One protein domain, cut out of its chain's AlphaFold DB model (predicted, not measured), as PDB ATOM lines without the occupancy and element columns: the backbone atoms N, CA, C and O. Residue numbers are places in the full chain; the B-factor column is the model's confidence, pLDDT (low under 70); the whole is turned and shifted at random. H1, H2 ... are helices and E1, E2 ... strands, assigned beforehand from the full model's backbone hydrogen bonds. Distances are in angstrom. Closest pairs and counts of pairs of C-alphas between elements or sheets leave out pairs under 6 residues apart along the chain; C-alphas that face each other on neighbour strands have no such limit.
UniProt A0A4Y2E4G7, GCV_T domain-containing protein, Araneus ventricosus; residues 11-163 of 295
ATOM      1  N   SER A  11      28.660  34.849 -49.498       88.31
ATOM      2  CA  SER A  11      30.028  34.438 -49.772       88.31
ATOM      3  C   SER A  11      30.283  34.359 -51.266       88.31
ATOM      4  O   SER A  11      29.371  34.217 -52.082       88.31
ATOM      5  N   VAL A  12      31.553  34.425 -51.631       87.06
ATOM      6  CA  VAL A  12      32.022  34.210 -52.991       87.06
ATOM      7  C   VAL A  12      33.358  33.487 -52.953       87.06
ATOM      8  O   VAL A  12      34.215  33.809 -52.137       87.06
ATOM      9  N   GLU A  13      33.532  32.525 -53.851       86.38
ATOM     10  CA  GLU A  13      34.841  31.958 -54.140       86.38
ATOM     11  C   GLU A  13      35.487  32.766 -55.265       86.38
ATOM     12  O   GLU A  13      34.822  33.169 -56.228       86.38
ATOM     13  N   THR A  14      36.764  33.086 -55.114       83.81
ATOM     14  CA  THR A  14      37.471  33.968 -56.039       83.81
ATOM     15  C   THR A  14      38.975  33.738 -55.974       83.81
ATOM     16  O   THR A  14      39.464  33.029 -55.104       83.81
ATOM     17  N   LEU A  15      39.719  34.329 -56.904       82.69
ATOM     18  CA  LEU A  15      41.155  34.119 -57.036       82.69
ATOM     19  C   LEU A  15      41.932  35.312 -56.503       82.69
ATOM     20  O   LEU A  15      41.605  36.470 -56.781       82.69
ATOM     21  N   MET A  16      43.015  35.008 -55.802       79.94
ATOM     22  CA  MET A  16      44.090  35.947 -55.559       79.94
ATOM     23  C   MET A  16      45.201  35.678 -56.564       79.94
ATOM     24  O   MET A  16      45.698  34.560 -56.648       79.94
ATOM     25  N   THR A  17      45.589  36.691 -57.332       81.62
ATOM     26  CA  THR A  17      46.629  36.574 -58.361       81.62
ATOM     27  C   THR A  17      47.778  37.530 -58.087       81.62
ATOM     28  O   THR A  17      47.572  38.612 -57.534       81.62
ATOM     29  N   ASN A  18      48.980  37.165 -58.523       79.69
ATOM     30  CA  ASN A  18      50.116  38.080 -58.543       79.69
ATOM     31  C   ASN A  18      50.008  39.081 -59.715       79.69
ATOM     32  O   ASN A  18      49.078  39.042 -60.523       79.69
ATOM     33  N   HIS A  19      50.989  39.980 -59.826       75.50
ATOM     34  CA  HIS A  19      51.052  41.006 -60.876       75.50
ATOM     35  C   HIS A  19      51.146  40.445 -62.307       75.50
ATOM     36  O   HIS A  19      50.760  41.127 -63.255       75.50
ATOM     37  N   ASN A  20      51.615  39.205 -62.463       76.56
ATOM     38  CA  ASN A  20      51.722  38.513 -63.747       76.56
ATOM     39  C   ASN A  20      50.463  37.698 -64.091       76.56
ATOM     40  O   ASN A  20      50.430  37.057 -65.136       76.56
ATOM     41  N   GLY A  21      49.431  37.722 -63.240       72.44
ATOM     42  CA  GLY A  21      48.191  36.972 -63.447       72.44
ATOM     43  C   GLY A  21      48.254  35.506 -63.014       72.44
ATOM     44  O   GLY A  21      47.267  34.798 -63.194       72.44
ATOM     45  N   GLY A  22      49.363  35.056 -62.425       79.50
ATOM     46  CA  GLY A  22      49.461  33.716 -61.853       79.50
ATOM     47  C   GLY A  22      48.748  33.611 -60.506       79.50
ATOM     48  O   GLY A  22      48.651  34.599 -59.769       79.50
ATOM     49  N   ILE A  23      48.221  32.429 -60.191       81.81
ATOM     50  CA  ILE A  23      47.361  32.202 -59.027       81.81
ATOM     51  C   ILE A  23      48.207  32.070 -57.753       81.81
ATOM     52  O   ILE A  23      49.091  31.228 -57.648       81.81
ATOM     53  N   ILE A  24      47.911  32.901 -56.756       81.88
ATOM     54  CA  ILE A  24      48.468  32.800 -55.401       81.88
ATOM     55  C   ILE A  24      47.618  31.846 -54.560       81.88
ATOM     56  O   ILE A  24      48.171  31.005 -53.856       81.88
ATOM     57  N   ASP A  25      46.290  32.004 -54.602       82.56
ATOM     58  CA  ASP A  25      45.342  31.185 -53.839       82.56
ATOM     59  C   ASP A  25      43.911  31.289 -54.398       82.56
ATOM     60  O   ASP A  25      43.561  32.265 -55.077       82.56
ATOM     61  N   ILE A  26      43.074  30.313 -54.046       84.69
ATOM     62  CA  ILE A  26      41.614  30.383 -54.144       84.69
ATOM     63  C   ILE A  26      41.079  30.800 -52.771       84.69
ATOM     64  O   ILE A  26      41.307  30.129 -51.771       84.69
ATOM     65  N   LEU A  27      40.350  31.909 -52.721       83.75
ATOM     66  CA  LEU A  27      39.812  32.484 -51.495       83.75
ATOM     67  C   LEU A  27      38.309  32.247 -51.399       83.75
ATOM     68  O   LEU A  27      37.577  32.535 -52.350       83.75
ATOM     69  N   LEU A  28      37.842  31.859 -50.214       85.31
ATOM     70  CA  LEU A  28      36.441  32.009 -49.835       85.31
ATOM     71  C   LEU A  28      36.287  33.326 -49.076       85.31
ATOM     72  O   LEU A  28      36.840  33.505 -47.991       85.31
ATOM     73  N   VAL A  29      35.529  34.258 -49.650       84.12
ATOM     74  CA  VAL A  29      35.303  35.585 -49.073       84.12
ATOM     75  C   VAL A  29      33.843  35.748 -48.699       84.12
ATOM     76  O   VAL A  29      32.964  35.669 -49.553       84.12
ATOM     77  N   SER A  30      33.595  36.019 -47.425       83.12
ATOM     78  CA  SER A  30      32.274  36.202 -46.832       83.12
ATOM     79  C   SER A  30      32.098  37.654 -46.403       83.12
ATOM     80  O   SER A  30      32.951  38.212 -45.718       83.12
ATOM     81  N   LYS A  31      30.988  38.284 -46.793       82.62
ATOM     82  CA  LYS A  31      30.666  39.649 -46.368       82.62
ATOM     83  C   LYS A  31      29.765  39.628 -45.144       82.62
ATOM     84  O   LYS A  31      28.583  39.322 -45.267       82.62
ATOM     85  N   GLN A  32      30.312  39.998 -43.993       77.25
ATOM     86  CA  GLN A  32      29.561  40.039 -42.737       77.25
ATOM     87  C   GLN A  32      28.682  41.287 -42.662       77.25
ATOM     88  O   GLN A  32      27.514  41.201 -42.295       77.25
ATOM     89  N   ASP A  33      29.195  42.447 -43.085       77.38
ATOM     90  CA  ASP A  33      28.437  43.700 -43.142       77.38
ATOM     91  C   ASP A  33      28.969  44.671 -44.217       77.38
ATOM     92  O   ASP A  33      29.483  44.254 -45.255       77.38
ATOM     93  N   LYS A  34      28.731  45.979 -44.055       71.88
ATOM     94  CA  LYS A  34      29.169  46.998 -45.019       71.88
ATOM     95  C   LYS A  34      30.686  47.201 -45.026       71.88
ATOM     96  O   LYS A  34      31.209  47.610 -46.058       71.88
ATOM     97  N   GLU A  35      31.348  46.937 -43.908       76.19
ATOM     98  CA  GLU A  35      32.744  47.277 -43.631       76.19
ATOM     99  C   GLU A  35      33.601  46.026 -43.389       76.19
ATOM    100  O   GLU A  35      34.807  46.062 -43.624       76.19
ATOM    101  N   ASN A  36      32.981  44.905 -43.008       75.00
ATOM    102  CA  ASN A  36      33.674  43.686 -42.610       75.00
ATOM    103  C   ASN A  36      33.584  42.569 -43.660       75.00
ATOM    104  O   ASN A  36      32.504  42.176 -44.124       75.00
ATOM    105  N   LEU A  37      34.759  42.038 -44.005       81.12
ATOM    106  CA  LEU A  37      34.949  40.851 -44.833       81.12
ATOM    107  C   LEU A  37      35.704  39.799 -44.027       81.12
ATOM    108  O   LEU A  37      36.760  40.086 -43.467       81.12
ATOM    109  N   HIS A  38      35.203  38.573 -44.058       81.12
ATOM    110  CA  HIS A  38      35.889  37.400 -43.549       81.12
ATOM    111  C   HIS A  38      36.490  36.623 -44.724       81.12
ATOM    112  O   HIS A  38      35.788  36.315 -45.691       81.12
ATOM    113  N   ILE A  39      37.789  36.332 -44.665       83.06
ATOM    114  CA  ILE A  39      38.530  35.689 -45.754       83.06
ATOM    115  C   ILE A  39      39.136  34.397 -45.227       83.06
ATOM    116  O   ILE A  39      39.985  34.425 -44.342       83.06
ATOM    117  N   VAL A  40      38.739  33.280 -45.829       84.62
ATOM    118  CA  VAL A  40      39.403  31.992 -45.644       84.62
ATOM    119  C   VAL A  40      40.365  31.801 -46.809       84.62
ATOM    120  O   VAL A  40      39.962  31.827 -47.976       84.62
ATOM    121  N   ALA A  41      41.637  31.649 -46.467       82.88
ATOM    122  CA  ALA A  41      42.735  31.385 -47.383       82.88
ATOM    123  C   ALA A  41      43.340  30.021 -47.058       82.88
ATOM    124  O   ALA A  41      43.339  29.604 -45.896       82.88
ATOM    125  N   ASN A  42      43.889  29.353 -48.062       80.69
ATOM    126  CA  ASN A  42      44.552  28.074 -47.870       80.69
ATOM    127  C   ASN A  42      46.055  28.230 -47.625       80.69
ATOM    128  O   ASN A  42      46.656  27.424 -46.915       80.69
ATOM    129  N   THR A  43      46.671  29.292 -48.160       78.38
ATOM    130  CA  THR A  43      48.114  29.525 -48.021       78.38
ATOM    131  C   THR A  43      48.457  30.789 -47.226       78.38
ATOM    132  O   THR A  43      47.873  31.856 -47.441       78.38
ATOM    133  N   PRO A  44      49.490  30.749 -46.355       76.31
ATOM    134  CA  PRO A  44      49.961  31.935 -45.636       76.31
ATOM    135  C   PRO A  44      50.546  33.014 -46.562       76.31
ATOM    136  O   PRO A  44      50.745  34.153 -46.131       76.31
ATOM    137  N   LYS A  45      50.808  32.702 -47.840       78.56
ATOM    138  CA  LYS A  45      51.267  33.679 -48.842       78.56
ATOM    139  C   LYS A  45      50.286  34.841 -49.015       78.56
ATOM    140  O   LYS A  45      50.719  35.980 -49.197       78.56
ATOM    141  N   VAL A  46      48.986  34.572 -48.864       77.88
ATOM    142  CA  VAL A  46      47.916  35.580 -48.910       77.88
ATOM    143  C   VAL A  46      48.161  36.692 -47.892       77.88
ATOM    144  O   VAL A  46      48.016  37.865 -48.222       77.88
ATOM    145  N   LEU A  47      48.621  36.351 -46.684       75.38
ATOM    146  CA  LEU A  47      48.883  37.322 -45.616       75.38
ATOM    147  C   LEU A  47      49.926  38.358 -46.033       75.38
ATOM    148  O   LEU A  47      49.734  39.559 -45.843       75.38
ATOM    149  N   SER A  48      51.027  37.889 -46.622       77.31
ATOM    150  CA  SER A  48      52.128  38.757 -47.050       77.31
ATOM    151  C   SER A  48      51.675  39.699 -48.160       77.31
ATOM    152  O   SER A  48      51.978  40.892 -48.142       77.31
ATOM    153  N   GLU A  49      50.897  39.178 -49.105       77.00
ATOM    154  CA  GLU A  49      50.400  39.956 -50.230       77.00
ATOM    155  C   GLU A  49      49.325  40.968 -49.798       77.00
ATOM    156  O   GLU A  49      49.367  42.127 -50.215       77.00
ATOM    157  N   VAL A  50      48.422  40.610 -48.879       73.12
ATOM    158  CA  VAL A  50      47.466  41.558 -48.278       73.12
ATOM    159  C   VAL A  50      48.201  42.675 -47.531       73.12
ATOM    160  O   VAL A  50      47.921  43.851 -47.762       73.12
ATOM    161  N   GLN A  51      49.192  42.345 -46.697       75.00
ATOM    162  CA  GLN A  51      49.991  43.346 -45.977       75.00
ATOM    163  C   GLN A  51      50.739  44.290 -46.927       75.00
ATOM    164  O   GLN A  51      50.788  45.500 -46.695       75.00
ATOM    165  N   ASN A  52      51.319  43.760 -48.005       75.44
ATOM    166  CA  ASN A  52      52.013  44.565 -49.009       75.44
ATOM    167  C   ASN A  52      51.061  45.503 -49.755       75.44
ATOM    168  O   ASN A  52      51.431  46.648 -50.034       75.44
ATOM    169  N   ASN A  53      49.846  45.044 -50.050       72.94
ATOM    170  CA  ASN A  53      48.822  45.859 -50.693       72.94
ATOM    171  C   ASN A  53      48.289  46.951 -49.758       72.94
ATOM    172  O   ASN A  53      48.153  48.093 -50.192       72.94
ATOM    173  N   LEU A  54      48.088  46.654 -48.471       69.94
ATOM    174  CA  LEU A  54      47.640  47.642 -47.481       69.94
ATOM    175  C   LEU A  54      48.652  48.762 -47.248       69.94
ATOM    176  O   LEU A  54      48.257  49.913 -47.120       69.94
ATOM    177  N   LYS A  55      49.959  48.469 -47.277       77.12
ATOM    178  CA  LYS A  55      51.005  49.509 -47.194       77.12
ATOM    179  C   LYS A  55      50.922  50.545 -48.319       77.12
ATOM    180  O   LYS A  55      51.419  51.654 -48.159       77.12
ATOM    181  N   LYS A  56      50.364  50.159 -49.469       77.81
ATOM    182  CA  LYS A  56      50.207  51.006 -50.661       77.81
ATOM    183  C   LYS A  56      48.786  51.557 -50.798       77.81
ATOM    184  O   LYS A  56      48.508  52.272 -51.756       77.81
ATOM    185  N   PHE A  57      47.875  51.170 -49.908       75.69
ATOM    186  CA  PHE A  57      46.476  51.549 -49.981       75.69
ATOM    187  C   PHE A  57      46.280  52.919 -49.331       75.69
ATOM    188  O   PHE A  57      46.654  53.125 -48.183       75.69
ATOM    189  N   GLU A  58      45.700  53.860 -50.074       78.44
ATOM    190  CA  GLU A  58      45.488  55.242 -49.616       78.44
ATOM    191  C   GLU A  58      44.171  55.431 -48.830       78.44
ATOM    192  O   GLU A  58      43.860  56.543 -48.408       78.44
ATOM    193  N   GLY A  59      43.382  54.366 -48.646       75.81
ATOM    194  CA  GLY A  59      42.129  54.387 -47.884       75.81
ATOM    195  C   GLY A  59      42.263  53.852 -46.453       75.81
ATOM    196  O   GLY A  59      43.334  53.433 -46.023       75.81
ATOM    197  N   ASP A  60      41.143  53.825 -45.727       76.19
ATOM    198  CA  ASP A  60      41.064  53.224 -44.390       76.19
ATOM    199  C   ASP A  60      40.654  51.753 -44.512       76.19
ATOM    200  O   ASP A  60      39.491  51.423 -44.745       76.19
ATOM    201  N   ALA A  61      41.641  50.864 -44.433       73.50
ATOM    202  CA  ALA A  61      41.425  49.429 -44.375       73.50
ATOM    203  C   ALA A  61      42.360  48.820 -43.335       73.50
ATOM    204  O   ALA A  61      43.549  49.143 -43.269       73.50
ATOM    205  N   ARG A  62      41.820  47.900 -42.539       72.06
ATOM    206  CA  ARG A  62      42.581  47.132 -41.557       72.06
ATOM    207  C   ARG A  62      42.477  45.661 -41.895       72.06
ATOM    208  O   ARG A  62      41.438  45.188 -42.340       72.06
ATOM    209  N   PHE A  63      43.570  44.952 -41.666       73.25
ATOM    210  CA  PHE A  63      43.615  43.507 -41.786       73.25
ATOM    211  C   PHE A  63      44.105  42.935 -40.474       73.25
ATOM    212  O   PHE A  63      45.164  43.320 -39.974       73.25
ATOM    213  N   GLN A  64      43.304  42.038 -39.921       69.62
ATOM    214  CA  GLN A  64      43.582  41.360 -38.674       69.62
ATOM    215  C   GLN A  64      43.638  39.868 -38.958       69.62
ATOM    216  O   GLN A  64      42.755  39.329 -39.616       69.62
ATOM    217  N   ILE A  65      44.685  39.221 -38.451       68.69
ATOM    218  CA  ILE A  65      44.707  37.769 -38.324       68.69
ATOM    219  C   ILE A  65      44.062  37.477 -36.973       68.69
ATOM    220  O   ILE A  65      44.596  37.929 -35.952       68.69
ATOM    221  N   PRO A  66      42.912  36.800 -36.942       64.62
ATOM    222  CA  PRO A  66      42.245  36.519 -35.688       64.62
ATOM    223  C   PRO A  66      43.098  35.589 -34.822       64.62
ATOM    224  O   PRO A  66      43.742  34.657 -35.308       64.62
ATOM    225  N   PHE A  67      43.162  35.876 -33.525       57.44
ATOM    226  CA  PHE A  67      43.937  35.073 -32.586       57.44
ATOM    227  C   PHE A  67      43.128  33.833 -32.195       57.44
ATOM    228  O   PHE A  67      41.988  33.973 -31.773       57.44
ATOM    229  N   GLN A  68      43.728  32.642 -32.298       62.69
ATOM    230  CA  GLN A  68      43.095  31.358 -31.940       62.69
ATOM    231  C   GLN A  68      41.817  31.017 -32.720       62.69
ATOM    232  O   GLN A  68      41.007  30.215 -32.247       62.69
ATOM    233  N   GLU A  69      41.647  31.577 -33.918       72.62
ATOM    234  CA  GLU A  69      40.616  31.085 -34.822       72.62
ATOM    235  C   GLU A  69      41.034  29.774 -35.479       72.62
ATOM    236  O   GLU A  69      42.181  29.565 -35.882       72.62
ATOM    237  N   CYS A  70      40.062  28.884 -35.585       80.06
ATOM    238  CA  CYS A  70      40.146  27.628 -36.295       80.06
ATOM    239  C   CYS A  70      39.053  27.592 -37.358       80.06
ATOM    240  O   CYS A  70      37.978  28.170 -37.188       80.06
ATOM    241  N   TYR A  71      39.338  26.888 -38.450       83.94
ATOM    242  CA  TYR A  71      38.397  26.682 -39.538       83.94
ATOM    243  C   TYR A  71      38.152  25.190 -39.734       83.94
ATOM    244  O   TYR A  71      39.080  24.431 -40.017       83.94
ATOM    245  N   PHE A  72      36.898  24.776 -39.584       84.81
ATOM    246  CA  PHE A  72      36.464  23.391 -39.724       84.81
ATOM    247  C   PHE A  72      35.569  23.242 -40.948       84.81
ATOM    248  O   PHE A  72      34.749  24.110 -41.231       84.81
ATOM    249  N   THR A  73      35.692  22.123 -41.660       87.75
ATOM    250  CA  THR A  73      34.842  21.816 -42.817       87.75
ATOM    251  C   THR A  73      34.060  20.533 -42.584       87.75
ATOM    252  O   THR A  73      34.658  19.483 -42.363       87.75
ATOM    253  N   PHE A  74      32.740  20.616 -42.699       88.06
ATOM    254  CA  PHE A  74      31.814  19.487 -42.705       88.06
ATOM    255  C   PHE A  74      31.379  19.266 -44.145       88.06
ATOM    256  O   PHE A  74      30.940  20.216 -44.789       88.06
ATOM    257  N   GLN A  75      31.580  18.067 -44.680       88.38
ATOM    258  CA  GLN A  75      31.326  17.759 -46.085       88.38
ATOM    259  C   GLN A  75      30.547  16.448 -46.171       88.38
ATOM    260  O   GLN A  75      30.869  15.487 -45.473       88.38
ATOM    261  N   GLY A  76      29.525  16.416 -47.021       88.88
ATOM    262  CA  GLY A  76      28.638  15.274 -47.199       88.88
ATOM    263  C   GLY A  76      27.161  15.614 -46.968       88.88
ATOM    264  O   GLY A  76      26.840  16.622 -46.328       88.88
ATOM    265  N   PRO A  77      26.249  14.749 -47.437       88.94
ATOM    266  CA  PRO A  77      24.804  15.000 -47.440       88.94
ATOM    267  C   PRO A  77      24.183  15.148 -46.041       88.94
ATOM    268  O   PRO A  77      23.177  15.832 -45.883       88.94
ATOM    269  N   GLU A  78      24.792  14.556 -45.011       88.50
ATOM    270  CA  GLU A  78      24.305  14.638 -43.625       88.50
ATOM    271  C   GLU A  78      24.794  15.889 -42.876       88.50
ATOM    272  O   GLU A  78      24.385  16.122 -41.737       88.50
ATOM    273  N   SER A  79      25.642  16.723 -43.496       89.12
ATOM    274  CA  SER A  79      26.261  17.880 -42.827       89.12
ATOM    275  C   SER A  79      25.223  18.864 -42.285       89.12
ATOM    276  O   SER A  79      25.342  19.333 -41.156       89.12
ATOM    277  N   GLU A  80      24.172  19.158 -43.057       90.19
ATOM    278  CA  GLU A  80      23.119  20.085 -42.628       90.19
ATOM    279  C   GLU A  80      22.339  19.533 -41.423       90.19
ATOM    280  O   GLU A  80      22.069  20.257 -40.464       90.19
ATOM    281  N   ASN A  81      21.987  18.245 -41.460       87.69
ATOM    282  CA  ASN A  81      21.267  17.574 -40.379       87.69
ATOM    283  C   ASN A  81      22.113  17.526 -39.099       87.69
ATOM    284  O   ASN A  81      21.625  17.827 -38.010       87.69
ATOM    285  N   PHE A  82      23.403  17.225 -39.246       85.25
ATOM    286  CA  PHE A  82      24.357  17.247 -38.149       85.25
ATOM    287  C   PHE A  82      24.417  18.621 -37.464       85.25
ATOM    288  O   PHE A  82      24.262  18.708 -36.245       85.25
ATOM    289  N   LEU A  83      24.581  19.701 -38.237       85.12
ATOM    290  CA  LEU A  83      24.684  21.051 -37.679       85.12
ATOM    291  C   LEU A  83      23.379  21.526 -37.031       85.12
ATOM    292  O   LEU A  83      23.432  22.119 -35.955       85.12
ATOM    293  N   LYS A  84      22.216  21.206 -37.614       86.75
ATOM    294  CA  LYS A  84      20.900  21.512 -37.020       86.75
ATOM    295  C   LYS A  84      20.706  20.903 -35.639       86.75
ATOM    296  O   LYS A  84      20.148  21.547 -34.762       86.75
ATOM    297  N   ASN A  85      21.170  19.672 -35.441       82.62
ATOM    298  CA  ASN A  85      21.060  18.998 -34.148       82.62
ATOM    299  C   ASN A  85      22.030  19.562 -33.102       82.62
ATOM    300  O   ASN A  85      21.969  19.166 -31.938       82.62
ATOM    301  N   ARG A  86      22.959  20.433 -33.514       77.75
ATOM    302  CA  ARG A  86      24.080  20.864 -32.687       77.75
ATOM    303  C   ARG A  86      24.081  22.336 -32.329       77.75
ATOM    304  O   ARG A  86      24.546  22.699 -31.250       77.75
ATOM    305  N   PHE A  87      23.596  23.151 -33.246       77.88
ATOM    306  CA  PHE A  87      23.484  24.584 -33.103       77.88
ATOM    307  C   PHE A  87      21.999  24.911 -33.168       77.88
ATOM    308  O   PHE A  87      21.427  24.940 -34.254       77.88
ATOM    309  N   ASP A  88      21.381  25.162 -32.013       77.00
ATOM    310  CA  ASP A  88      19.953  25.505 -31.932       77.00
ATOM    311  C   ASP A  88      19.601  26.717 -32.810       77.00
ATOM    312  O   ASP A  88      18.504  26.815 -33.357       77.00
ATOM    313  N   GLU A  89      20.560  27.629 -32.982       77.00
ATOM    314  CA  GLU A  89      20.414  28.817 -33.818       77.00
ATOM    315  C   GLU A  89      20.670  28.576 -35.306       77.00
ATOM    316  O   GLU A  89      20.498  29.498 -36.104       77.00
ATOM    317  N   PHE A  90      21.103  27.380 -35.712       82.62
ATOM    318  CA  PHE A  90      21.406  27.103 -37.111       82.62
ATOM    319  C   PHE A  90      20.152  27.267 -37.964       82.62
ATOM    320  O   PHE A  90      19.176  26.517 -37.857       82.62
ATOM    321  N   GLN A  91      20.190  28.249 -38.856       80.94
ATOM    322  CA  GLN A  91      19.139  28.454 -39.833       80.94
ATOM    323  C   GLN A  91      19.459  27.656 -41.088       80.94
ATOM    324  O   GLN A  91      20.608  27.348 -41.398       80.94
ATOM    325  N   ASN A  92      18.421  27.329 -41.856       85.25
ATOM    326  CA  ASN A  92      18.626  26.711 -43.155       85.25
ATOM    327  C   ASN A  92      19.313  27.716 -44.101       85.25
ATOM    328  O   ASN A  92      18.668  28.607 -44.658       85.25
ATOM    329  N   LEU A  93      20.631  27.586 -44.241       90.44
ATOM    330  CA  LEU A  93      21.464  28.437 -45.081       90.44
ATOM    331  C   LEU A  93      21.362  28.013 -46.543       90.44
ATOM    332  O   LEU A  93      21.508  26.842 -46.873       90.44
ATOM    333  N   GLN A  94      21.179  28.966 -47.453       94.19
ATOM    334  CA  GLN A  94      21.367  28.701 -48.882       94.19
ATOM    335  C   GLN A  94      22.861  28.561 -49.207       94.19
ATOM    336  O   GLN A  94      23.709  29.093 -48.491       94.19
ATOM    337  N   TYR A  95      23.189  27.882 -50.310       92.81
ATOM    338  CA  TYR A  95      24.570  27.780 -50.789       92.81
ATOM    339  C   TYR A  95      25.208  29.174 -50.950       92.81
ATOM    340  O   TYR A  95      24.557  30.105 -51.437       92.81
ATOM    341  N   MET A  96      26.466  29.322 -50.521       92.81
ATOM    342  CA  MET A  96      27.215  30.588 -50.488       92.81
ATOM    343  C   MET A  96      26.560  31.686 -49.640       92.81
ATOM    344  O   MET A  96      26.708  32.880 -49.917       92.81
ATOM    345  N   CYS A  97      25.827  31.293 -48.601       93.88
ATOM    346  CA  CYS A  97      25.373  32.187 -47.541       93.88
ATOM    347  C   CYS A  97      26.070  31.837 -46.236       93.88
ATOM    348  O   CYS A  97      26.462  30.689 -46.006       93.88
ATOM    349  N   ASN A  98      26.197  32.842 -45.387       90.50
ATOM    350  CA  ASN A  98      26.785  32.711 -44.073       90.50
ATOM    351  C   ASN A  98      25.831  33.218 -42.994       90.50
ATOM    352  O   ASN A  98      24.924  34.004 -43.256       90.50
ATOM    353  N   GLN A  99      26.024  32.712 -41.788       88.94
ATOM    354  CA  GLN A  99      25.320  33.129 -40.593       88.94
ATOM    355  C   GLN A  99      26.327  33.163 -39.454       88.94
ATOM    356  O   GLN A  99      27.128  32.244 -39.285       88.94
ATOM    357  N   GLU A 100      26.246  34.226 -38.673       84.62
ATOM    358  CA  GLU A 100      26.816  34.274 -37.339       84.62
ATOM    359  C   GLU A 100      25.783  33.720 -36.355       84.62
ATOM    360  O   GLU A 100      24.596  34.048 -36.447       84.62
ATOM    361  N   THR A 101      26.204  32.817 -35.477       75.81
ATOM    362  CA  THR A 101      25.364  32.374 -34.362       75.81
ATOM    363  C   THR A 101      25.678  33.264 -33.166       75.81
ATOM    364  O   THR A 101      26.833  33.352 -32.747       75.81
ATOM    365  N   GLU A 102      24.671  33.974 -32.658       61.41
ATOM    366  CA  GLU A 102      24.848  34.876 -31.522       61.41
ATOM    367  C   GLU A 102      24.717  34.042 -30.252       61.41
ATOM    368  O   GLU A 102      23.643  33.557 -29.922       61.41
ATOM    369  N   GLY A 103      25.811  33.859 -29.511       53.91
ATOM    370  CA  GLY A 103      25.726  33.282 -28.174       53.91
ATOM    371  C   GLY A 103      25.081  31.895 -28.130       53.91
ATOM    372  O   GLY A 103      24.094  31.705 -27.421       53.91
ATOM    373  N   ALA A 104      25.695  30.899 -28.785       45.31
ATOM    374  CA  ALA A 104      25.393  29.500 -28.495       45.31
ATOM    375  C   ALA A 104      25.454  29.310 -26.967       45.31
ATOM    376  O   ALA A 104      26.534  29.319 -26.364       45.31
ATOM    377  N   HIS A 105      24.278  29.199 -26.340       46.00
ATOM    378  CA  HIS A 105      24.053  29.334 -24.896       46.00
ATOM    379  C   HIS A 105      24.807  28.302 -24.037       46.00
ATOM    380  O   HIS A 105      24.736  28.333 -22.809       46.00
ATOM    381  N   HIS A 106      25.567  27.411 -24.667       45.50
ATOM    382  CA  HIS A 106      26.403  26.417 -24.023       45.50
ATOM    383  C   HIS A 106      27.878  26.826 -23.870       45.50
ATOM    384  O   HIS A 106      28.577  26.155 -23.115       45.50
ATOM    385  N   ILE A 107      28.373  27.868 -24.564       48.47
ATOM    386  CA  ILE A 107      29.835  28.069 -24.689       48.47
ATOM    387  C   ILE A 107      30.299  29.536 -24.748       48.47
ATOM    388  O   ILE A 107      31.443  29.818 -24.410       48.47
ATOM    389  N   GLY A 108      29.441  30.498 -25.102       50.56
ATOM    390  CA  GLY A 108      29.833  31.916 -25.077       50.56
ATOM    391  C   GLY A 108      30.904  32.312 -26.106       50.56
ATOM    392  O   GLY A 108      31.632  33.274 -25.871       50.56
ATOM    393  N   TYR A 109      30.994  31.586 -27.226       57.72
ATOM    394  CA  TYR A 109      31.805  31.952 -28.391       57.72
ATOM    395  C   TYR A 109      30.916  32.096 -29.629       57.72
ATOM    396  O   TYR A 109      29.982  31.309 -29.807       57.72
ATOM    397  N   ASP A 110      31.244  33.066 -30.480       73.56
ATOM    398  CA  ASP A 110      30.562  33.316 -31.749       73.56
ATOM    399  C   ASP A 110      31.121  32.383 -32.839       73.56
ATOM    400  O   ASP A 110      32.336  32.164 -32.935       73.56
ATOM    401  N   TYR A 111      30.232  31.808 -33.654       81.69
ATOM    402  CA  TYR A 111      30.599  30.963 -34.795       81.69
ATOM    403  C   TYR A 111      30.161  31.630 -36.093       81.69
ATOM    404  O   TYR A 111      28.998  32.005 -36.232       81.69
ATOM    405  N   LEU A 112      31.053  31.681 -37.085       84.50
ATOM    406  CA  LEU A 112      30.686  32.037 -38.454       84.50
ATOM    407  C   LEU A 112      30.544  30.768 -39.291       84.50
ATOM    408  O   LEU A 112      31.537  30.153 -39.694       84.50
ATOM    409  N   ILE A 113      29.302  30.398 -39.579       90.00
ATOM    410  CA  ILE A 113      28.954  29.233 -40.390       90.00
ATOM    411  C   ILE A 113      28.701  29.693 -41.824       90.00
ATOM    412  O   ILE A 113      27.921  30.610 -42.063       90.00
ATOM    413  N   THR A 114      29.335  29.049 -42.799       90.62
ATOM    414  CA  THR A 114      29.156  29.311 -44.233       90.62
ATOM    415  C   THR A 114      28.764  28.020 -44.937       90.62
ATOM    416  O   THR A 114      29.506  27.047 -44.845       90.62
ATOM    417  N   ARG A 115      27.642  27.983 -45.673       94.69
ATOM    418  CA  ARG A 115      27.307  26.818 -46.516       94.69
ATOM    419  C   ARG A 115      28.165  26.843 -47.775       94.69
ATOM    420  O   ARG A 115      27.921  27.633 -48.688       94.69
ATOM    421  N   TYR A 116      29.190  26.006 -47.783       90.12
ATOM    422  CA  TYR A 116      30.221  25.923 -48.806       90.12
ATOM    423  C   TYR A 116      30.802  24.510 -48.827       90.12
ATOM    424  O   TYR A 116      31.021  23.894 -47.780       90.12
ATOM    425  N   SER A 117      31.102  24.023 -50.026       85.81
ATOM    426  CA  SER A 117      31.681  22.706 -50.224       85.81
ATOM    427  C   SER A 117      32.833  22.748 -51.207       85.81
ATOM    428  O   SER A 117      32.788  23.470 -52.202       85.81
ATOM    429  N   ASN A 118      33.841  21.924 -50.931       76.31
ATOM    430  CA  ASN A 118      34.927  21.637 -51.854       76.31
ATOM    431  C   ASN A 118      34.923  20.182 -52.359       76.31
ATOM    432  O   ASN A 118      35.739  19.872 -53.222       76.31
ATOM    433  N   THR A 119      33.992  19.317 -51.932       73.50
ATOM    434  CA  THR A 119      33.980  17.874 -52.268       73.50
ATOM    435  C   THR A 119      32.826  17.429 -53.183       73.50
ATOM    436  O   THR A 119      32.411  16.277 -53.114       73.50
ATOM    437  N   SER A 120      32.255  18.310 -54.015       77.62
ATOM    438  CA  SER A 120      31.033  18.091 -54.845       77.62
ATOM    439  C   SER A 120      29.741  17.703 -54.110       77.62
ATOM    440  O   SER A 120      28.669  17.753 -54.704       77.62
ATOM    441  N   GLU A 121      29.826  17.380 -52.825       86.38
ATOM    442  CA  GLU A 121      28.701  17.132 -51.926       86.38
ATOM    443  C   GLU A 121      28.233  18.431 -51.259       86.38
ATOM    444  O   GLU A 121      28.876  19.469 -51.394       86.38
ATOM    445  N   ASP A 122      27.130  18.408 -50.514       90.06
ATOM    446  CA  ASP A 122      26.787  19.540 -49.642       90.06
ATOM    447  C   ASP A 122      27.818  19.707 -48.512       90.06
ATOM    448  O   ASP A 122      28.533  18.768 -48.157       90.06
ATOM    449  N   GLY A 123      27.913  20.905 -47.936       92.00
ATOM    450  CA  GLY A 123      28.910  21.155 -46.907       92.00
ATOM    451  C   GLY A 123      28.866  22.539 -46.280       92.00
ATOM    452  O   GLY A 123      28.188  23.459 -46.746       92.00
ATOM    453  N   PHE A 124      29.616  22.665 -45.190       91.44
ATOM    454  CA  PHE A 124      29.704  23.866 -44.376       91.44
ATOM    455  C   PHE A 124      31.134  24.104 -43.899       91.44
ATOM    456  O   PHE A 124      31.826  23.177 -43.479       91.44
ATOM    457  N   GLY A 125      31.555  25.364 -43.927       89.94
ATOM    458  CA  GLY A 125      32.735  25.872 -43.242       89.94
ATOM    459  C   GLY A 125      32.340  26.573 -41.949       89.94
ATOM    460  O   GLY A 125      31.388  27.351 -41.949       89.94
ATOM    461  N   ILE A 126      33.055  26.314 -40.860       86.56
ATOM    462  CA  ILE A 126      32.810  26.930 -39.554       86.56
ATOM    463  C   ILE A 126      34.097  27.579 -39.077       86.56
ATOM    464  O   ILE A 126      35.088  26.889 -38.848       86.56
ATOM    465  N   SER A 127      34.051  28.899 -38.923       85.44
ATOM    466  CA  SER A 127      35.127  29.682 -38.312       85.44
ATOM    467  C   SER A 127      34.760  29.932 -36.859       85.44
ATOM    468  O   SER A 127      33.633  30.351 -36.575       85.44
ATOM    469  N   CYS A 128      35.670  29.633 -35.939       79.88
ATOM    470  CA  CYS A 128      35.427  29.821 -34.517       79.88
ATOM    471  C   CYS A 128      36.711  30.046 -33.733       79.88
ATOM    472  O   CYS A 128      37.775  29.539 -34.088       79.88
ATOM    473  N   CYS A 129      36.595  30.775 -32.629       77.00
ATOM    474  CA  CYS A 129      37.651  30.839 -31.630       77.00
ATOM    475  C   CYS A 129      37.672  29.555 -30.784       77.00
ATOM    476  O   CYS A 129      36.645  28.903 -30.601       77.00
ATOM    477  N   CYS A 130      38.834  29.230 -30.208       75.44
ATOM    478  CA  CYS A 130      39.003  28.100 -29.283       75.44
ATOM    479  C   CYS A 130      38.666  26.732 -29.915       75.44
ATOM    480  O   CYS A 130      37.843  25.975 -29.397       75.44
ATOM    481  N   GLY A 131      39.327  26.399 -31.029       73.81
ATOM    482  CA  GLY A 131      39.071  25.167 -31.785       73.81
ATOM    483  C   GLY A 131      39.157  23.867 -30.979       73.81
ATOM    484  O   GLY A 131      38.384  22.955 -31.251       73.81
ATOM    485  N   ASP A 132      40.008  23.789 -29.952       75.81
ATOM    486  CA  ASP A 132      40.093  22.606 -29.078       75.81
ATOM    487  C   ASP A 132      38.754  22.315 -28.392       75.81
ATOM    488  O   ASP A 132      38.276  21.182 -28.402       75.81
ATOM    489  N   PHE A 133      38.090  23.358 -27.879       77.12
ATOM    490  CA  PHE A 133      36.765  23.215 -27.286       77.12
ATOM    491  C   PHE A 133      35.747  22.782 -28.340       77.12
ATOM    492  O   PHE A 133      34.921  21.913 -28.079       77.12
ATOM    493  N   PHE A 134      35.800  23.363 -29.543       77.31
ATOM    494  CA  PHE A 134      34.912  22.964 -30.635       77.31
ATOM    495  C   PHE A 134      35.062  21.473 -30.961       77.31
ATOM    496  O   PHE A 134      34.064  20.765 -31.070       77.31
ATOM    497  N   VAL A 135      36.294  20.977 -31.051       77.19
ATOM    498  CA  VAL A 135      36.593  19.562 -31.291       77.19
ATOM    499  C   VAL A 135      36.058  18.697 -30.148       77.19
ATOM    500  O   VAL A 135      35.281  17.776 -30.405       77.19
ATOM    501  N   GLU A 136      36.382  19.016 -28.891       76.88
ATOM    502  CA  GLU A 136      35.873  18.287 -27.718       76.88
ATOM    503  C   GLU A 136      34.350  18.221 -27.705       76.88
ATOM    504  O   GLU A 136      33.764  17.156 -27.524       76.88
ATOM    505  N   MET A 137      33.705  19.356 -27.954       76.00
ATOM    506  CA  MET A 137      32.265  19.496 -28.028       76.00
ATOM    507  C   MET A 137      31.699  18.523 -29.078       76.00
ATOM    508  O   MET A 137      30.717  17.820 -28.810       76.00
ATOM    509  N   ILE A 138      32.272  18.497 -30.291       73.25
ATOM    510  CA  ILE A 138      31.839  17.623 -31.398       73.25
ATOM    511  C   ILE A 138      32.011  16.147 -31.013       73.25
ATOM    512  O   ILE A 138      31.062  15.379 -31.167       73.25
ATOM    513  N   HIS A 139      33.149  15.778 -30.419       70.00
ATOM    514  CA  HIS A 139      33.440  14.404 -30.002       70.00
ATOM    515  C   HIS A 139      32.630  13.914 -28.796       70.00
ATOM    516  O   HIS A 139      32.317  12.731 -28.724       70.00
ATOM    517  N   HIS A 140      32.267  14.780 -27.844       68.38
ATOM    518  CA  HIS A 140      31.567  14.347 -26.625       68.38
ATOM    519  C   HIS A 140      30.157  13.800 -26.896       68.38
ATOM    520  O   HIS A 140      29.602  13.092 -26.059       68.38
ATOM    521  N   ASN A 141      29.574  14.136 -28.051       59.19
ATOM    522  CA  ASN A 141      28.179  13.839 -28.379       59.19
ATOM    523  C   ASN A 141      28.004  12.899 -29.580       59.19
ATOM    524  O   ASN A 141      26.876  12.497 -29.846       59.19
ATOM    525  N   PHE A 142      29.081  12.551 -30.290       61.03
ATOM    526  CA  PHE A 142      29.031  11.707 -31.486       61.03
ATOM    527  C   PHE A 142      30.139  10.658 -31.461       61.03
ATOM    528  O   PHE A 142      31.284  10.930 -31.096       61.03
ATOM    529  N   ASN A 143      29.798   9.439 -31.868       63.09
ATOM    530  CA  ASN A 143      30.785   8.390 -32.101       63.09
ATOM    531  C   ASN A 143      31.514   8.680 -33.427       63.09
ATOM    532  O   ASN A 143      30.887   9.135 -34.380       63.09
ATOM    533  N   GLU A 144      32.802   8.341 -33.535       60.03
ATOM    534  CA  GLU A 144      33.587   8.382 -34.787       60.03
ATOM    535  C   GLU A 144      32.870   7.745 -35.995       60.03
ATOM    536  O   GLU A 144      33.148   8.085 -37.141       60.03
ATOM    537  N   ARG A 145      31.924   6.826 -35.756       64.56
ATOM    538  CA  ARG A 145      31.091   6.210 -36.802       64.56
ATOM    539  C   ARG A 145      30.099   7.158 -37.475       64.56
ATOM    540  O   ARG A 145      29.689   6.871 -38.594       64.56
ATOM    541  N   GLU A 146      29.675   8.217 -36.799       68.12
ATOM    542  CA  GLU A 146      28.681   9.165 -37.316       68.12
ATOM    543  C   GLU A 146      29.345  10.331 -38.056       68.12
ATOM    544  O   GLU A 146      28.768  10.863 -39.000       68.12
ATOM    545  N   ILE A 147      30.574  10.694 -37.668       75.06
ATOM    546  CA  ILE A 147      31.364  11.759 -38.300       75.06
ATOM    547  C   ILE A 147      32.821  11.301 -38.380       75.06
ATOM    548  O   ILE A 147      33.611  11.561 -37.465       75.06
ATOM    549  N   PRO A 148      33.206  10.594 -39.450       78.12
ATOM    550  CA  PRO A 148      34.592  10.209 -39.621       78.12
ATOM    551  C   PRO A 148      35.438  11.461 -39.859       78.12
ATOM    552  O   PRO A 148      35.182  12.240 -40.779       78.12
ATOM    553  N   LEU A 149      36.477  11.643 -39.046       81.06
ATOM    554  CA  LEU A 149      37.510  12.626 -39.340       81.06
ATOM    555  C   LEU A 149      38.308  12.151 -40.553       81.06
ATOM    556  O   LEU A 149      38.770  11.010 -40.598       81.06
ATOM    557  N   ILE A 150      38.490  13.041 -41.523       79.75
ATOM    558  CA  ILE A 150      39.305  12.763 -42.703       79.75
ATOM    559  C   ILE A 150      40.603  13.563 -42.649       79.75
ATOM    560  O   ILE A 150      40.623  14.734 -42.272       79.75
ATOM    561  N   GLY A 151      41.697  12.908 -43.032       78.50
ATOM    562  CA  GLY A 151      42.982  13.562 -43.246       78.50
ATOM    563  C   GLY A 151      42.997  14.390 -44.531       78.50
ATOM    564  O   GLY A 151      42.088  14.309 -45.365       78.50
ATOM    565  N   HIS A 152      44.068  15.161 -44.708       74.44
ATOM    566  CA  HIS A 152      44.262  16.015 -45.877       74.44
ATOM    567  C   HIS A 152      44.230  15.208 -47.184       74.44
ATOM    568  O   HIS A 152      43.565  15.592 -48.137       74.44
ATOM    569  N   GLU A 153      44.857  14.037 -47.213       76.81
ATOM    570  CA  GLU A 153      44.970  13.194 -48.403       76.81
ATOM    571  C   GLU A 153      43.614  12.634 -48.849       76.81
ATOM    572  O   GLU A 153      43.312  12.608 -50.039       76.81
ATOM    573  N   ALA A 154      42.767  12.223 -47.901       79.12
ATOM    574  CA  ALA A 154      41.416  11.759 -48.205       79.12
ATOM    575  C   ALA A 154      40.542  12.899 -48.749       79.12
ATOM    576  O   ALA A 154      39.804  12.704 -49.715       79.12
ATOM    577  N   LYS A 155      40.670  14.104 -48.178       77.50
ATOM    578  CA  LYS A 155      40.022  15.316 -48.696       77.50
ATOM    579  C   LYS A 155      40.466  15.607 -50.132       77.50
ATOM    580  O   LYS A 155      39.623  15.871 -50.981       77.50
ATOM    581  N   GLU A 156      41.762  15.530 -50.415       75.31
ATOM    582  CA  GLU A 156      42.298  15.783 -51.756       75.31
ATOM    583  C   GLU A 156      41.788  14.763 -52.785       75.31
ATOM    584  O   GLU A 156      41.407  15.156 -53.886       75.31
ATOM    585  N   CYS A 157      41.659  13.482 -52.419       79.69
ATOM    586  CA  CYS A 157      41.005  12.485 -53.275       79.69
ATOM    587  C   CYS A 157      39.567  12.888 -53.639       79.69
ATOM    588  O   CYS A 157      39.218  12.894 -54.817       79.69
ATOM    589  N   LEU A 158      38.753  13.273 -52.649       78.19
ATOM    590  CA  LEU A 158      37.359  13.680 -52.874       78.19
ATOM    591  C   LEU A 158      37.253  14.919 -53.778       78.19
ATOM    592  O   LEU A 158      36.358  15.006 -54.615       78.19
ATOM    593  N   ARG A 159      38.180  15.876 -53.642       75.62
ATOM    594  CA  ARG A 159      38.236  17.068 -54.508       75.62
ATOM    595  C   ARG A 159      38.563  16.711 -55.954       75.62
ATOM    596  O   ARG A 159      37.920  17.222 -56.869       75.62
ATOM    597  N   ILE A 160      39.526  15.815 -56.159       73.25
ATOM    598  CA  ILE A 160      39.900  15.343 -57.497       73.25
ATOM    599  C   ILE A 160      38.726  14.599 -58.146       73.25
ATOM    600  O   ILE A 160      38.435  14.826 -59.321       73.25
ATOM    601  N   GLU A 161      38.022  13.752 -57.393       75.88
ATOM    602  CA  GLU A 161      36.824  13.048 -57.871       75.88
ATOM    603  C   GLU A 161      35.685  14.012 -58.234       75.88
ATOM    604  O   GLU A 161      34.999  13.802 -59.235       75.88
ATOM    605  N   ALA A 162      35.549  15.112 -57.490       73.31
ATOM    606  CA  ALA A 162      34.636  16.215 -57.789       73.31
ATOM    607  C   ALA A 162      35.018  17.016 -59.050       73.31
ATOM    608  O   ALA A 162      34.241  17.854 -59.510       73.31
ATOM    609  N   GLY A 163      36.218  16.802 -59.602       71.75
ATOM    610  CA  GLY A 163      36.787  17.625 -60.667       71.75
ATOM    611  C   GLY A 163      37.151  19.044 -60.223       71.75
ATOM    612  O   GLY A 163      37.333  19.922 -61.068       71.75
TER     613      GLY A 163
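This is residues 11 to 163 of the 295 residues of the protein "GCV_T domain-containing protein" of Araneus ventricosus (UniProt A0A4Y2E4G7). Two lobes side by side make this domain: a twisted three-stranded sheet E1 E2 E3 with H1 beside it, and a larger twisted four-stranded sheet E4 E7 E6 E5 with H2 and H3 over one of its faces. The lobes come together at a few residues around Ser 11 and Asn 98 and are joined by a long link, of which residues 55 to 60 stick out, while H4 at the end of the printed part lies off both sheets. The printed part has 153 residues with four named helices and seven named strands, in the order E1 E2 E3 H1 E4 H2 E5 E6 E7 H3 H4; both sheets are antiparallel, and the class is mixed, helices and strands. It is compact, with a radius of gyration of the C-alphas of 16.7 A, and spans 50 by 38 by 27 A.

Find C-alpha 11 at (30.028, 34.438, -49.772); from there E1 runs through residues 11 to 17 for 18.8 A. E2, residues 23 to 31, comes back over 22.2 A, and E3 takes residues 37 to 40. H1 follows as residues 45 to 54, 14.5 A long. Look next for C-alpha 69 at (40.616, 31.085, -34.822), where E4 begins and runs 19.8 A to residue 75. H2 is residues 79 to 84, E5 residues 98 to 101 and E6 residues 111 to 115. E7, residues 123 to 129, measures 20.1 A, and H3, residues 131 to 141, measures 16.1 A. H4, residues 152 to 161, is 14.4 A long and ends at C-alpha 161, (36.824, 13.048, -57.871).

Begin at E1, E2 and E3, a meander, each strand the antiparallel neighbour of the one before. In the hairpin of E1 and E2, find N 14 and O 27 at 2.9 A; in the hairpin of E2 and E3, N 30 and O 38 at 2.8 A. H1 is on this sheet at a height over the sheet of 8.3 A, but only just over none of its strands, with 2 of its C-alphas falling on E1; the closest C-alphas of E2 and H1, those of Ile 24 and Val 46, are 7.1 A apart. Go on to Ser 11 and Asn 98, the closest C-alphas of E1 and E5, 6.8 A apart. E3 and E4 are only just apart, at 8.2 A. E5, E6 and E7 make a second meander, with N 99 and O 113 at 2.8 A and N 114 and O 125 at 2.8 A. Edge strand E4 is the antiparallel neighbour of E7, with N 72 and O 126 at 2.9 A. H2 and H3 are on the same face of this sheet. H2 is over E7, where the C-alphas of Ser 79 and Gly 123 are closest at 5.9 A. H3 is over E4 and E7 and runs along the strands, at 21 degrees to E4 on the local plane; the C-alphas of Cys 70 and Gly 131 are closest at 5.2 A. H4 is apart from H3 and on neither sheet. In H1, H2 and H4 every O i to N i+4 pair is within hydrogen-bond range; in H3, 6 of 7 are.

The two C-alphas farthest apart, those of Glu 58 and Arg 145, are 52.7 A apart. The printed part has no cut. The links H1 to E4, with 14 residues, and H2 to E5, with 13, are long. The mean pLDDT of the printed part is 78.0; look for values under 70 at residue 54, residues 64 to 68, 102 to 109 and 140 to 146.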